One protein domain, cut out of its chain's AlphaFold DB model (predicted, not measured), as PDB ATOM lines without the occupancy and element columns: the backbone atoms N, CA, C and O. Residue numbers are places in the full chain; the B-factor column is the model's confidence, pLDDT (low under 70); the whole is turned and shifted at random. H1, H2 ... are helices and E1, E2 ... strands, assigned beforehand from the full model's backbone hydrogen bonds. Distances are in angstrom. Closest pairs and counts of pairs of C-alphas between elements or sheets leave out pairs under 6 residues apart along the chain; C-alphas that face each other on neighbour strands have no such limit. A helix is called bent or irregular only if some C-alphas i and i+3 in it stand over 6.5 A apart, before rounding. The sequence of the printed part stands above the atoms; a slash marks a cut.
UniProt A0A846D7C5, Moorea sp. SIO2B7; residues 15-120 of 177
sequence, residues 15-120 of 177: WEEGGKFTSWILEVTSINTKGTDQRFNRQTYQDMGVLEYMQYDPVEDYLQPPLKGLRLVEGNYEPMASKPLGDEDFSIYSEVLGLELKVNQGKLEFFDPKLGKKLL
ATOM      1  N   TRP A  15     123.486 134.928 155.135       77.19
ATOM      2  CA  TRP A  15     122.975 133.880 156.031       77.19
ATOM      3  C   TRP A  15     122.301 132.707 155.300       77.19
ATOM      4  O   TRP A  15     122.256 131.609 155.843       77.19
ATOM      5  N   GLU A  16     121.812 132.906 154.073       80.62
ATOM      6  CA  GLU A  16     121.253 131.830 153.234       80.62
ATOM      7  C   GLU A  16     122.355 131.079 152.462       80.62
ATOM      8  O   GLU A  16     122.119 129.996 151.936       80.62
ATOM      9  N   GLU A  17     123.575 131.624 152.428       77.88
ATOM     10  CA  GLU A  17     124.712 131.115 151.651       77.88
ATOM     11  C   GLU A  17     125.856 130.634 152.568       77.88
ATOM     12  O   GLU A  17     127.038 130.677 152.223       77.88
ATOM     13  N   GLY A  18     125.502 130.181 153.776       74.50
ATOM     14  CA  GLY A  18     126.434 129.568 154.724       74.50
ATOM     15  C   GLY A  18     127.472 130.531 155.302       74.50
ATOM     16  O   GLY A  18     128.584 130.111 155.608       74.50
ATOM     17  N   GLY A  19     127.147 131.824 155.406       70.81
ATOM     18  CA  GLY A  19     128.067 132.834 155.934       70.81
ATOM     19  C   GLY A  19     129.144 133.279 154.941       70.81
ATOM     20  O   GLY A  19     130.041 134.028 155.316       70.81
ATOM     21  N   LYS A  20     129.078 132.837 153.676       71.81
ATOM     22  CA  LYS A  20     130.076 133.185 152.657       71.81
ATOM     23  C   LYS A  20     129.840 134.602 152.144       71.81
ATOM     24  O   LYS A  20     128.868 134.866 151.430       71.81
ATOM     25  N   PHE A  21     130.730 135.510 152.521       73.88
ATOM     26  CA  PHE A  21     130.764 136.888 152.044       73.88
ATOM     27  C   PHE A  21     131.636 137.019 150.790       73.88
ATOM     28  O   PHE A  21     132.407 136.122 150.440       73.88
ATOM     29  N   THR A  22     131.493 138.140 150.086       81.50
ATOM     30  CA  THR A  22     132.272 138.413 148.879       81.50
ATOM     31  C   THR A  22     133.691 138.792 149.278       81.50
ATOM     32  O   THR A  22     133.891 139.810 149.921       81.50
ATOM     33  N   SER A  23     134.693 138.007 148.888       88.81
ATOM     34  CA  SER A  23     136.094 138.319 149.215       88.81
ATOM     35  C   SER A  23     136.704 139.410 148.328       88.81
ATOM     36  O   SER A  23     137.794 139.882 148.627       88.81
ATOM     37  N   TRP A  24     136.026 139.803 147.247       93.00
ATOM     38  CA  TRP A  24     136.509 140.782 146.277       93.00
ATOM     39  C   TRP A  24     135.367 141.652 145.752       93.00
ATOM     40  O   TRP A  24     134.328 141.120 145.364       93.00
ATOM     41  N   ILE A  25     135.547 142.968 145.705       92.06
ATOM     42  CA  ILE A  25     134.535 143.911 145.210       92.06
ATOM     43  C   ILE A  25     135.151 144.843 144.170       92.06
ATOM     44  O   ILE A  25     136.262 145.326 144.355       92.06
ATOM     45  N   LEU A  26     134.386 145.150 143.120       92.31
ATOM     46  CA  LEU A  26     134.646 146.257 142.202       92.31
ATOM     47  C   LEU A  26     133.466 147.212 142.210       92.31
ATOM     48  O   LEU A  26     132.339 146.830 141.895       92.31
ATOM     49  N   GLU A  27     133.753 148.461 142.538       90.50
ATOM     50  CA  GLU A  27     132.818 149.566 142.447       90.50
ATOM     51  C   GLU A  27     133.120 150.388 141.196       90.50
ATOM     52  O   GLU A  27     134.236 150.880 141.018       90.50
ATOM     53  N   VAL A  28     132.117 150.542 140.330       88.62
ATOM     54  CA  VAL A  28     132.191 151.433 139.171       88.62
ATOM     55  C   VAL A  28     131.624 152.787 139.581       88.62
ATOM     56  O   VAL A  28     130.463 152.887 139.982       88.62
ATOM     57  N   THR A  29     132.453 153.824 139.515       83.25
ATOM     58  CA  THR A  29     132.167 155.152 140.072       83.25
ATOM     59  C   THR A  29     132.201 156.227 138.992       83.25
ATOM     60  O   THR A  29     132.836 156.038 137.963       83.25
ATOM     61  N   SER A  30     131.527 157.348 139.230       79.69
ATOM     62  CA  SER A  30     131.636 158.576 138.436       79.69
ATOM     63  C   SER A  30     131.305 159.784 139.312       79.69
ATOM     64  O   SER A  30     130.799 159.635 140.433       79.69
ATOM     65  N   ILE A  31     131.522 161.000 138.808       78.25
ATOM     66  CA  ILE A  31     131.185 162.234 139.533       78.25
ATOM     67  C   ILE A  31     129.712 162.286 139.977       78.25
ATOM     68  O   ILE A  31     129.400 162.850 141.026       78.25
ATOM     69  N   ASN A  32     128.814 161.648 139.220       67.50
ATOM     70  CA  ASN A  32     127.376 161.612 139.490       67.50
ATOM     71  C   ASN A  32     126.989 160.609 140.589       67.50
ATOM     72  O   ASN A  32     125.914 160.735 141.174       67.50
ATOM     73  N   THR A  33     127.851 159.635 140.904       65.12
ATOM     74  CA  THR A  33     127.634 158.638 141.971       65.12
ATOM     75  C   THR A  33     128.448 158.925 143.241       65.12
ATOM     76  O   THR A  33     128.410 158.155 144.197       65.12
ATOM     77  N   LYS A  34     129.116 160.087 143.303       60.50
ATOM     78  CA  LYS A  34     130.046 160.576 144.345       60.50
ATOM     79  C   LYS A  34     129.453 160.802 145.756       60.50
ATOM     80  O   LYS A  34     130.106 161.397 146.611       60.50
ATOM     81  N   GLY A  35     128.217 160.379 146.027       58.44
ATOM     82  CA  GLY A  35     127.522 160.647 147.293       58.44
ATOM     83  C   GLY A  35     128.251 160.149 148.557       58.44
ATOM     84  O   GLY A  35     129.257 159.443 148.498       58.44
ATOM     85  N   THR A  36     127.693 160.478 149.731       52.66
ATOM     86  CA  THR A  36     128.115 160.036 151.086       52.66
ATOM     87  C   THR A  36     128.355 158.517 151.209       52.66
ATOM     88  O   THR A  36     129.039 158.064 152.126       52.66
ATOM     89  N   ASP A  37     127.841 157.755 150.249       59.81
ATOM     90  CA  ASP A  37     127.863 156.304 150.142       59.81
ATOM     91  C   ASP A  37     129.278 155.706 150.043       59.81
ATOM     92  O   ASP A  37     129.545 154.695 150.671       59.81
ATOM     93  N   GLN A  38     130.258 156.339 149.385       63.00
ATOM     94  CA  GLN A  38     131.568 155.686 149.163       63.00
ATOM     95  C   GLN A  38     132.416 155.475 150.424       63.00
ATOM     96  O   GLN A  38     133.076 154.443 150.577       63.00
ATOM     97  N   ARG A  39     132.440 156.455 151.337       61.06
ATOM     98  CA  ARG A  39     133.149 156.285 152.621       61.06
ATOM     99  C   ARG A  39     132.452 155.242 153.485       61.06
ATOM    100  O   ARG A  39     133.131 154.445 154.127       61.06
ATOM    101  N   PHE A  40     131.121 155.237 153.457       66.62
ATOM    102  CA  PHE A  40     130.308 154.258 154.164       66.62
ATOM    103  C   PHE A  40     130.516 152.848 153.594       66.62
ATOM    104  O   PHE A  40     130.774 151.921 154.356       66.62
ATOM    105  N   ASN A  41     130.538 152.707 152.269       77.31
ATOM    106  CA  ASN A  41     130.773 151.453 151.559       77.31
ATOM    107  C   ASN A  41     132.164 150.897 151.867       77.31
ATOM    108  O   ASN A  41     132.280 149.740 152.258       77.31
ATOM    109  N   ARG A  42     133.218 151.724 151.800       87.19
ATOM    110  CA  ARG A  42     134.585 151.287 152.131       87.19
ATOM    111  C   ARG A  42     134.696 150.760 153.558       87.19
ATOM    112  O   ARG A  42     135.206 149.658 153.738       87.19
ATOM    113  N   GLN A  43     134.231 151.519 154.554       88.75
ATOM    114  CA  GLN A  43     134.298 151.075 155.949       88.75
ATOM    115  C   GLN A  43     133.465 149.806 156.152       88.75
ATOM    116  O   GLN A  43     133.947 148.848 156.739       88.75
ATOM    117  N   THR A  44     132.264 149.759 155.574       88.94
ATOM    118  CA  THR A  44     131.385 148.585 155.640       88.94
ATOM    119  C   THR A  44     132.069 147.342 155.073       88.94
ATOM    120  O   THR A  44     132.063 146.295 155.711       88.94
ATOM    121  N   TYR A  45     132.701 147.436 153.902       90.50
ATOM    122  CA  TYR A  45     133.410 146.304 153.306       90.50
ATOM    123  C   TYR A  45     134.642 145.892 154.116       90.50
ATOM    124  O   TYR A  45     134.931 144.700 154.199       90.50
ATOM    125  N   GLN A  46     135.339 146.852 154.730       92.56
ATOM    126  CA  GLN A  46     136.449 146.571 155.642       92.56
ATOM    127  C   GLN A  46     135.961 145.772 156.857       92.56
ATOM    128  O   GLN A  46     136.497 144.705 157.150       92.56
ATOM    129  N   ASP A  47     134.897 146.247 157.508       90.31
ATOM    130  CA  ASP A  47     134.303 145.621 158.692       90.31
ATOM    131  C   ASP A  47     133.712 144.235 158.373       90.31
ATOM    132  O   ASP A  47     133.719 143.336 159.213       90.31
ATOM    133  N   MET A  48     133.230 144.038 157.140       88.38
ATOM    134  CA  MET A  48     132.766 142.742 156.627       88.38
ATOM    135  C   MET A  48     133.904 141.776 156.259       88.38
ATOM    136  O   MET A  48     133.626 140.618 155.945       88.38
ATOM    137  N   GLY A  49     135.166 142.217 156.279       90.56
ATOM    138  CA  GLY A  49     136.323 141.372 155.984       90.56
ATOM    139  C   GLY A  49     136.553 141.095 154.496       90.56
ATOM    140  O   GLY A  49     137.191 140.099 154.154       90.56
ATOM    141  N   VAL A  50     136.036 141.941 153.597       92.19
ATOM    142  CA  VAL A  50     136.303 141.831 152.154       92.19
ATOM    143  C   VAL A  50     137.812 141.986 151.924       92.19
ATOM    144  O   VAL A  50     138.415 142.959 152.364       92.19
ATOM    145  N   LEU A  51     138.442 141.006 151.269       95.31
ATOM    146  CA  LEU A  51     139.905 140.933 151.176       95.31
ATOM    147  C   LEU A  51     140.482 141.959 150.201       95.31
ATOM    148  O   LEU A  51     141.554 142.502 150.453       95.31
ATOM    149  N   GLU A  52     139.789 142.222 149.096       96.81
ATOM    150  CA  GLU A  52     140.210 143.194 148.088       96.81
ATOM    151  C   GLU A  52     139.021 144.053 147.631       96.81
ATOM    152  O   GLU A  52     137.953 143.541 147.289       96.81
ATOM    153  N   TYR A  53     139.205 145.370 147.607       95.56
ATOM    154  CA  TYR A  53     138.196 146.340 147.185       95.56
ATOM    155  C   TYR A  53     138.776 147.266 146.118       95.56
ATOM    156  O   TYR A  53     139.789 147.931 146.333       95.56
ATOM    157  N   MET A  54     138.121 147.303 144.964       95.38
ATOM    158  CA  MET A  54     138.545 148.036 143.780       95.38
ATOM    159  C   MET A  54     137.556 149.155 143.474       95.38
ATOM    160  O   MET A  54     136.343 148.970 143.571       95.38
ATOM    161  N   GLN A  55     138.076 150.297 143.044       93.38
ATOM    162  CA  GLN A  55     137.293 151.391 142.481       93.38
ATOM    163  C   GLN A  55     137.768 151.645 141.058       93.38
ATOM    164  O   GLN A  55     138.971 151.779 140.838       93.38
ATOM    165  N   TYR A  56     136.830 151.723 140.123       93.44
ATOM    166  CA  TYR A  56     137.094 152.002 138.720       93.44
ATOM    167  C   TYR A  56     136.206 153.144 138.231       93.44
ATOM    168  O   TYR A  56     134.997 153.144 138.464       93.44
ATOM    169  N   ASP A  57     136.810 154.110 137.554       91.25
ATOM    170  CA  ASP A  57     136.140 155.238 136.927       91.25
ATOM    171  C   ASP A  57     136.340 155.173 135.406       91.25
ATOM    172  O   ASP A  57     137.404 155.543 134.913       91.25
ATOM    173  N   PRO A  58     135.339 154.688 134.649       87.88
ATOM    174  CA  PRO A  58     135.446 154.532 133.202       87.88
ATOM    175  C   PRO A  58     135.402 155.853 132.425       87.88
ATOM    176  O   PRO A  58     135.634 155.833 131.219       87.88
ATOM    177  N   VAL A  59     135.014 156.965 133.059       87.56
ATOM    178  CA  VAL A  59     134.908 158.286 132.411       87.56
ATOM    179  C   VAL A  59     135.996 159.256 132.874       87.56
ATOM    180  O   VAL A  59     136.081 160.364 132.351       87.56
ATOM    181  N   GLU A  60     136.823 158.827 133.831       86.06
ATOM    182  CA  GLU A  60     137.986 159.536 134.375       86.06
ATOM    183  C   GLU A  60     137.683 160.933 134.946       86.06
ATOM    184  O   GLU A  60     138.571 161.781 135.090       86.06
ATOM    185  N   ASP A  61     136.422 161.182 135.301       84.81
ATOM    186  CA  ASP A  61     135.937 162.476 135.783       84.81
ATOM    187  C   ASP A  61     136.077 162.650 137.305       84.81
ATOM    188  O   ASP A  61     135.875 163.746 137.845       84.81
ATOM    189  N   TYR A  62     136.439 161.577 138.009       82.00
ATOM    190  CA  TYR A  62     136.409 161.505 139.460       82.00
ATOM    191  C   TYR A  62     137.631 160.818 140.077       82.00
ATOM    192  O   TYR A  62     138.189 161.335 141.053       82.00
ATOM    193  N   LEU A  63     138.046 159.661 139.558       86.31
ATOM    194  CA  LEU A  63     139.120 158.855 140.135       86.31
ATOM    195  C   LEU A  63     140.409 159.016 139.330       86.31
ATOM    196  O   LEU A  63     140.452 158.739 138.140       86.31
ATOM    197  N   GLN A  64     141.481 159.431 140.005       88.31
ATOM    198  CA  GLN A  64     142.809 159.564 139.401       88.31
ATOM    199  C   GLN A  64     143.864 158.842 140.261       88.31
ATOM    200  O   GLN A  64     144.023 159.202 141.441       88.31
ATOM    201  N   PRO A  65     144.561 157.808 139.740       91.00
ATOM    202  CA  PRO A  65     144.313 157.125 138.452       91.00
ATOM    203  C   PRO A  65     142.921 156.458 138.380       91.00
ATOM    204  O   PRO A  65     142.336 156.216 139.442       91.00
ATOM    205  N   PRO A  66     142.411 156.115 137.178       92.69
ATOM    206  CA  PRO A  66     141.036 155.633 136.967       92.69
ATOM    207  C   PRO A  66     140.753 154.240 137.538       92.69
ATOM    208  O   PRO A  66     139.608 153.802 137.553       92.69
ATOM    209  N   LEU A  67     141.763 153.545 138.063       95.62
ATOM    210  CA  LEU A  67     141.611 152.312 138.830       95.62
ATOM    211  C   LEU A  67     142.457 152.396 140.103       95.62
ATOM    212  O   LEU A  67     143.650 152.699 140.052       95.62
ATOM    213  N   LYS A  68     141.849 152.075 141.246       95.38
ATOM    214  CA  LYS A  68     142.538 151.922 142.534       95.38
ATOM    215  C   LYS A  68     142.106 150.634 143.211       95.38
ATOM    216  O   LYS A  68     140.924 150.306 143.202       95.38
ATOM    217  N   GLY A  69     143.058 149.959 143.842       96.50
ATOM    218  CA  GLY A  69     142.810 148.773 144.652       96.50
ATOM    219  C   GLY A  69     143.214 148.982 146.100       96.50
ATOM    220  O   GLY A  69     144.181 149.687 146.389       96.50
ATOM    221  N   LEU A  70     142.471 148.352 146.999       97.00
ATOM    222  CA  LEU A  70     142.798 148.204 148.406       97.00
ATOM    223  C   LEU A  70     142.809 146.726 148.774       97.00
ATOM    224  O   LEU A  70     141.940 145.976 148.329       97.00
ATOM    225  N   ARG A  71     143.734 146.341 149.649       97.56
ATOM    226  CA  ARG A  71     143.794 145.016 150.260       97.56
ATOM    227  C   ARG A  71     143.614 145.117 151.762       97.56
ATOM    228  O   ARG A  71     144.163 146.014 152.388       97.56
ATOM    229  N   LEU A  72     142.862 144.189 152.335       97.12
ATOM    230  CA  LEU A  72     142.705 144.075 153.775       97.12
ATOM    231  C   LEU A  72     143.960 143.448 154.395       97.12
ATOM    232  O   LEU A  72     144.289 142.295 154.117       97.12
ATOM    233  N   VAL A  73     144.640 144.203 155.252       96.38
ATOM    234  CA  VAL A  73     145.825 143.799 156.013       96.38
ATOM    235  C   VAL A  73     145.549 144.090 157.483       96.38
ATOM    236  O   VAL A  73     145.219 145.215 157.850       96.38
ATOM    237  N   GLU A  74     145.590 143.055 158.326       94.31
ATOM    238  CA  GLU A  74     145.332 143.171 159.775       94.31
ATOM    239  C   GLU A  74     144.047 143.961 160.121       94.31
ATOM    240  O   GLU A  74     143.998 144.749 161.063       94.31
ATOM    241  N   GLY A  75     142.985 143.758 159.330       92.88
ATOM    242  CA  GLY A  75     141.680 144.401 159.525       92.88
ATOM    243  C   GLY A  75     141.560 145.828 158.977       92.88
ATOM    244  O   GLY A  75     140.509 146.444 159.141       92.88
ATOM    245  N   ASN A  76     142.588 146.349 158.301       95.38
ATOM    246  CA  ASN A  76     142.587 147.679 157.698       95.38
ATOM    247  C   ASN A  76     142.903 147.617 156.207       95.38
ATOM    248  O   ASN A  76     143.686 146.785 155.759       95.38
ATOM    249  N   TYR A  77     142.291 148.495 155.418       96.88
ATOM    250  CA  TYR A  77     142.601 148.576 153.999       96.88
ATOM    251  C   TYR A  77     143.896 149.338 153.722       96.88
ATOM    252  O   TYR A  77     144.032 150.509 154.076       96.88
ATOM    253  N   GLU A  78     144.788 148.701 152.973       97.25
ATOM    254  CA  GLU A  78     146.023 149.281 152.455       97.25
ATOM    255  C   GLU A  78     145.979 149.402 150.923       97.25
ATOM    256  O   GLU A  78     145.424 148.522 150.257       97.25
ATOM    257  N   PRO A  79     146.549 150.467 150.322       97.38
ATOM    258  CA  PRO A  79     146.628 150.606 148.871       97.38
ATOM    259  C   PRO A  79     147.402 149.472 148.198       97.38
ATOM    260  O   PRO A  79     148.496 149.106 148.619       97.38
ATOM    261  N   MET A  80     146.859 148.967 147.095       97.69
ATOM    262  CA  MET A  80     147.533 147.992 146.243       97.69
ATOM    263  C   MET A  80     148.426 148.700 145.224       97.69
ATOM    264  O   MET A  80     148.040 149.715 144.640       97.69
ATOM    265  N   ALA A  81     149.618 148.151 144.994       96.38
ATOM    266  CA  ALA A  81     150.555 148.683 144.014       96.38
ATOM    267  C   ALA A  81     150.061 148.446 142.580       96.38
ATOM    268  O   ALA A  81     149.571 147.361 142.249       96.38
ATOM    269  N   SER A  82     150.246 149.449 141.723       95.88
ATOM    270  CA  SER A  82     150.086 149.308 140.281       95.88
ATOM    271  C   SER A  82     151.427 149.047 139.595       95.88
ATOM    272  O   SER A  82     152.488 149.477 140.053       95.88
ATOM    273  N   LYS A  83     151.373 148.336 138.471       95.75
ATOM    274  CA  LYS A  83     152.496 148.080 137.574       95.75
ATOM    275  C   LYS A  83     152.269 148.837 136.261       95.75
ATOM    276  O   LYS A  83     151.271 148.561 135.598       95.75
ATOM    277  N   PRO A  84     153.173 149.739 135.850       94.94
ATOM    278  CA  PRO A  84     153.090 150.389 134.542       94.94
ATOM    279  C   PRO A  84     153.203 149.367 133.402       94.94
ATOM    280  O   PRO A  84     154.027 148.450 133.473       94.94
ATOM    281  N   LEU A  85     152.397 149.533 132.353       91.81
ATOM    282  CA  LEU A  85     152.440 148.715 131.132       91.81
ATOM    283  C   LEU A  85     152.950 149.491 129.904       91.81
ATOM    284  O   LEU A  85     153.245 148.881 128.880       91.81
ATOM    285  N   GLY A  86     153.103 150.806 130.033       86.81
ATOM    286  CA  GLY A  86     153.408 151.765 128.970       86.81
ATOM    287  C   GLY A  86     152.628 153.052 129.247       86.81
ATOM    288  O   GLY A  86     151.800 153.035 130.148       86.81
ATOM    289  N   ASP A  87     152.908 154.136 128.521       85.38
ATOM    290  CA  ASP A  87     152.203 155.434 128.559       85.38
ATOM    291  C   ASP A  87     151.340 155.690 129.819       85.38
ATOM    292  O   ASP A  87     151.881 155.861 130.914       85.38
ATOM    293  N   GLU A  88     150.013 155.699 129.670       86.12
ATOM    294  CA  GLU A  88     149.028 155.855 130.752       86.12
ATOM    295  C   GLU A  88     148.438 154.507 131.216       86.12
ATOM    296  O   GLU A  88     147.611 154.460 132.128       86.12
ATOM    297  N   ASP A  89     148.892 153.399 130.626       93.50
ATOM    298  CA  ASP A  89     148.387 152.057 130.890       93.50
ATOM    299  C   ASP A  89     149.083 151.426 132.102       93.50
ATOM    300  O   ASP A  89     150.304 151.487 132.298       93.50
ATOM    301  N   PHE A  90     148.308 150.727 132.922       95.88
ATOM    302  CA  PHE A  90     148.825 150.066 134.115       95.88
ATOM    303  C   PHE A  90     147.975 148.865 134.506       95.88
ATOM    304  O   PHE A  90     146.860 148.672 134.026       95.88
ATOM    305  N   SER A  91     148.501 148.043 135.409       97.00
ATOM    306  CA  SER A  91     147.761 146.935 135.993       97.00
ATOM    307  C   SER A  91     147.833 146.896 137.509       97.00
ATOM    308  O   SER A  91     148.810 147.331 138.109       97.00
ATOM    309  N   ILE A  92     146.795 146.345 138.132       98.00
ATOM    310  CA  ILE A  92     146.788 145.948 139.542       98.00
ATOM    311  C   ILE A  92     146.547 144.442 139.584       98.00
ATOM    312  O   ILE A  92     145.599 143.938 138.983       98.00
ATOM    313  N   TYR A  93     147.409 143.705 140.279       97.94
ATOM    314  CA  TYR A  93     147.238 142.263 140.433       97.94
ATOM    315  C   TYR A  93     146.313 141.953 141.613       97.94
ATOM    316  O   TYR A  93     146.584 142.361 142.741       97.94
ATOM    317  N   SER A  94     145.231 141.220 141.348       97.44
ATOM    318  CA  SER A  94     144.327 140.692 142.370       97.44
ATOM    319  C   SER A  94     144.770 139.290 142.770       97.44
ATOM    320  O   SER A  94     144.752 138.368 141.953       97.44
ATOM    321  N   GLU A  95     145.119 139.104 144.042       94.88
ATOM    322  CA  GLU A  95     145.443 137.774 144.570       94.88
ATOM    323  C   GLU A  95     144.188 136.925 144.748       94.88
ATOM    324  O   GLU A  95     144.228 135.718 144.516       94.88
ATOM    325  N   VAL A  96     143.063 137.556 145.104       93.56
ATOM    326  CA  VAL A  96     141.787 136.857 145.305       93.56
ATOM    327  C   VAL A  96     141.277 136.253 143.999       93.56
ATOM    328  O   VAL A  96     140.758 135.137 143.998       93.56
ATOM    329  N   LEU A  97     141.415 136.976 142.884       93.31
ATOM    330  CA  LEU A  97     141.003 136.486 141.568       93.31
ATOM    331  C   LEU A  97     142.110 135.700 140.853       93.31
ATOM    332  O   LEU A  97     141.807 134.882 139.987       93.31
ATOM    333  N   GLY A  98     143.378 135.945 141.190       95.06
ATOM    334  CA  GLY A  98     144.522 135.445 140.425       95.06
ATOM    335  C   GLY A  98     144.623 136.070 139.029       95.06
ATOM    336  O   GLY A  98     145.091 135.411 138.103       95.06
ATOM    337  N   LEU A  99     144.149 137.312 138.873       96.81
ATOM    338  CA  LEU A  99     144.058 138.038 137.602       96.81
ATOM    339  C   LEU A  99     144.797 139.378 137.682       96.81
ATOM    340  O   LEU A  99     144.843 140.018 138.734       96.81
ATOM    341  N   GLU A 100     145.316 139.838 136.546       97.00
ATOM    342  CA  GLU A 100     145.757 141.221 136.369       97.00
ATOM    343  C   GLU A 100     144.577 142.071 135.883       97.00
ATOM    344  O   GLU A 100     144.027 141.826 134.809       97.00
ATOM    345  N   LEU A 101     144.199 143.086 136.655       97.31
ATOM    346  CA  LEU A 101     143.257 144.116 136.232       97.31
ATOM    347  C   LEU A 101     144.034 145.186 135.475       97.31
ATOM    348  O   LEU A 101     144.772 145.946 136.097       97.31
ATOM    349  N   LYS A 102     143.904 145.217 134.151       96.12
ATOM    350  CA  LYS A 102     144.620 146.145 133.272       96.12
ATOM    351  C   LYS A 102     143.716 147.306 132.899       96.12
ATOM    352  O   LYS A 102     142.596 147.076 132.458       96.12
ATOM    353  N   VAL A 103     144.202 148.527 133.050       94.75
ATOM    354  CA  VAL A 103     143.624 149.690 132.380       94.75
ATOM    355  C   VAL A 103     144.415 149.887 131.097       94.75
ATOM    356  O   VAL A 103     145.621 150.115 131.156       94.75
ATOM    357  N   ASN A 104     143.736 149.721 129.965       90.50
ATOM    358  CA  ASN A 104     144.288 149.883 128.626       90.50
ATOM    359  C   ASN A 104     143.402 150.868 127.861       90.50
ATOM    360  O   ASN A 104     142.211 150.595 127.678       90.50
ATOM    361  N   GLN A 105     143.948 152.021 127.468       87.12
ATOM    362  CA  GLN A 105     143.194 153.090 126.793       87.12
ATOM    363  C   GLN A 105     141.902 153.468 127.548       87.12
ATOM    364  O   GLN A 105     140.813 153.532 126.968       87.12
ATOM    365  N   GLY A 106     142.008 153.624 128.873       84.69
ATOM    366  CA  GLY A 106     140.885 153.968 129.754       84.69
ATOM    367  C   GLY A 106     139.857 152.848 129.968       84.69
ATOM    368  O   GLY A 106     138.838 153.068 130.614       84.69
ATOM    369  N   LYS A 107     140.085 151.633 129.444       90.44
ATOM    370  CA  LYS A 107     139.188 150.480 129.624       90.44
ATOM    371  C   LYS A 107     139.777 149.453 130.579       90.44
ATOM    372  O   LYS A 107     140.911 149.014 130.411       90.44
ATOM    373  N   LEU A 108     138.966 149.020 131.541       94.12
ATOM    374  CA  LEU A 108     139.301 147.918 132.436       94.12
ATOM    375  C   LEU A 108     139.156 146.558 131.739       94.12
ATOM    376  O   LEU A 108     138.075 146.183 131.283       94.12
ATOM    377  N   GLU A 109     140.235 145.787 131.740       94.69
ATOM    378  CA  GLU A 109     140.311 144.429 131.218       94.69
ATOM    379  C   GLU A 109     140.792 143.461 132.302       94.69
ATOM    380  O   GLU A 109     141.723 143.744 133.057       94.69
ATOM    381  N   PHE A 110     140.176 142.281 132.358       95.19
ATOM    382  CA  PHE A 110     140.605 141.201 133.242       95.19
ATOM    383  C   PHE A 110     141.523 140.269 132.462       95.19
ATOM    384  O   PHE A 110     141.092 139.634 131.503       95.19
ATOM    385  N   PHE A 111     142.785 140.187 132.857       95.19
ATOM    386  CA  PHE A 111     143.791 139.377 132.183       95.19
ATOM    387  C   PHE A 111     144.195 138.193 133.058       95.19
ATOM    388  O   PHE A 111     144.554 138.368 134.221       95.19
ATOM    389  N   ASP A 112     144.148 136.988 132.495       95.00
ATOM    390  CA  ASP A 112     144.635 135.775 133.145       95.00
ATOM    391  C   ASP A 112     146.136 135.611 132.851       95.00
ATOM    392  O   ASP A 112     146.503 135.271 131.719       95.00
ATOM    393  N   PRO A 113     147.025 135.829 133.840       92.56
ATOM    394  CA  PRO A 113     148.464 135.727 133.630       92.56
ATOM    395  C   PRO A 113     148.944 134.288 133.412       92.56
ATOM    396  O   PRO A 113     150.019 134.097 132.850       92.56
ATOM    397  N   LYS A 114     148.174 133.268 133.820       92.69
ATOM    398  CA  LYS A 114     148.532 131.856 133.607       92.69
ATOM    399  C   LYS A 114     148.264 131.434 132.169       92.69
ATOM    400  O   LYS A 114     149.051 130.695 131.589       92.69
ATOM    401  N   LEU A 115     147.148 131.899 131.610       89.69
ATOM    402  CA  LEU A 115     146.763 131.623 130.224       89.69
ATOM    403  C   LEU A 115     147.337 132.644 129.232       89.69
ATOM    404  O   LEU A 115     147.259 132.423 128.026       89.69
ATOM    405  N   GLY A 116     147.883 133.758 129.724       91.12
ATOM    406  CA  GLY A 116     148.427 134.834 128.900       91.12
ATOM    407  C   GLY A 116     147.367 135.545 128.057       91.12
ATOM    408  O   GLY A 116     147.696 136.074 126.997       91.12
ATOM    409  N   LYS A 117     146.097 135.540 128.487       91.88
ATOM    410  CA  LYS A 117     144.972 136.044 127.685       91.88
ATOM    411  C   LYS A 117     144.002 136.903 128.487       91.88
ATOM    412  O   LYS A 117     143.793 136.689 129.679       91.88
ATOM    413  N   LYS A 118     143.360 137.843 127.795       92.75
ATOM    414  CA  LYS A 118     142.216 138.603 128.305       92.75
ATOM    415  C   LYS A 118     141.002 137.678 128.461       92.75
ATOM    416  O   LYS A 118     140.738 136.839 127.598       92.75
ATOM    417  N   LEU A 119     140.266 137.840 129.554       90.19
ATOM    418  CA  LEU A 119     138.950 137.244 129.732       90.19
ATOM    419  C   LEU A 119     137.928 138.044 128.928       90.19
ATOM    420  O   LEU A 119     137.844 139.266 129.055       90.19
ATOM    421  N   LEU A 120     137.160 137.334 128.109       84.62
ATOM    422  CA  LEU A 120     136.110 137.932 127.298       84.62
ATOM    423  C   LEU A 120     134.954 138.377 128.190       84.62
ATOM    424  O   LEU A 120     134.558 137.668 129.122       84.62
TER     425      LEU A 120
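Overview. This is residues 15 to 120 of the 177 residues of a protein of Moorea sp. SIO2B7 (UniProt A0A846D7C5). Two strongly twisted sheets of four strands each stand partly face to face as a sandwich, and the one helix, H1, covers the side of the first sheet that is turned away from the second. The chain passes from one sheet to the other where E4 runs on into E5, and the first printed residues, 15 to 20, stick out from the body. The printed part has 106 residues, with one named helix and eight named strands in the order E1 H1 E2 E3 E4 E5 E6 E7 E8. The first sheet has the order E1 E2 E3 E4 and is mixed; the second has the order E5 E6 E7 E8 and is antiparallel throughout. The class is mostly strand, and the whole is compact, with a radius of gyration of the C-alphas of 14.4 A and spans of 42 by 35 by 26 A.

Along the chain. E1, residues 24 to 28, begins with C-alpha 24 at (136.509, 140.782, 146.277) and is 13.5 A long. H1, residues 37 to 47, is 15.1 A long and is not bent. E2, residues 52 to 56, measures 13.2 A. E3, residues 67 to 73, is the longest strand by residues, 19.6 A from C-alpha 67 at (141.611, 152.312, 138.830) to C-alpha 73. E4 holds residues 76 to 79 over 10.1 A, and E5 residues 82 to 86 over 12.0 A. E6, residues 89 to 94, measures 16.7 A, and E7, residues 99 to 104, 14.9 A. E8, residues 107 to 112, measures 16.1 A and ends with C-alpha 112 at (144.635, 135.775, 133.145).

Arrangement. In the first sheet E1 and E2 are parallel, at 14 degrees, with N 27 and O 54 within hydrogen-bond range at 2.8 A. E1, H1 and E2 form a strand-helix-strand unit, two parallel neighbour strands with a helix between them in the chain, and its crossover is right-handed. H1 is on this sheet at a height over the sheet of 9.3 A. It lies over E2 and E3 and runs along the strands, at 17 degrees to E3 on the local plane. The closest C-alphas of H1 and E4 are those of Gln 46 and Asn 76, 6.6 A apart. In H1 every O i to N i+4 pair is within hydrogen-bond range. E2, E3 and E4 form a meander, each strand the antiparallel neighbour of the one before. N 53 and O 70 are 2.9 A apart in the hairpin E2 and E3, and N 71 and O 78 are 2.8 A apart in the hairpin E3 and E4. E4 runs on into E5 across a break of 2 residues, at 17 degrees. E5, E6, E7 and E8 form a second meander. Across its hairpins N 83 and O 91 are 2.8 A apart, N 92 and O 101 are 2.9 A apart, and N 102 and O 109 are 2.9 A apart. Between the sheets, the closest C-alphas of E3 and E6 are those of Gly 69 and Ile 92, 7.1 A apart. The parts of the sheets that face each other are 11.1 A centre to centre. E1 and E8 are apart, and so are H1 and E6.

Size, cuts and confidence. The two C-alphas farthest apart are those of Glu 16 and Asp 87, at 46.1 A. Residues 15 to 20 stand free. The printed part has no cut. No link is long; those from E1 to H1 and from E2 to E3 are short, and the others are tight. After E8, residues 117 to 118 pair with residues 111 to 112 of E8, antiparallel. The mean pLDDT of the printed part is 88.3, and residues 32 to 40, of which 37 to 40 belong to H1, are under 70.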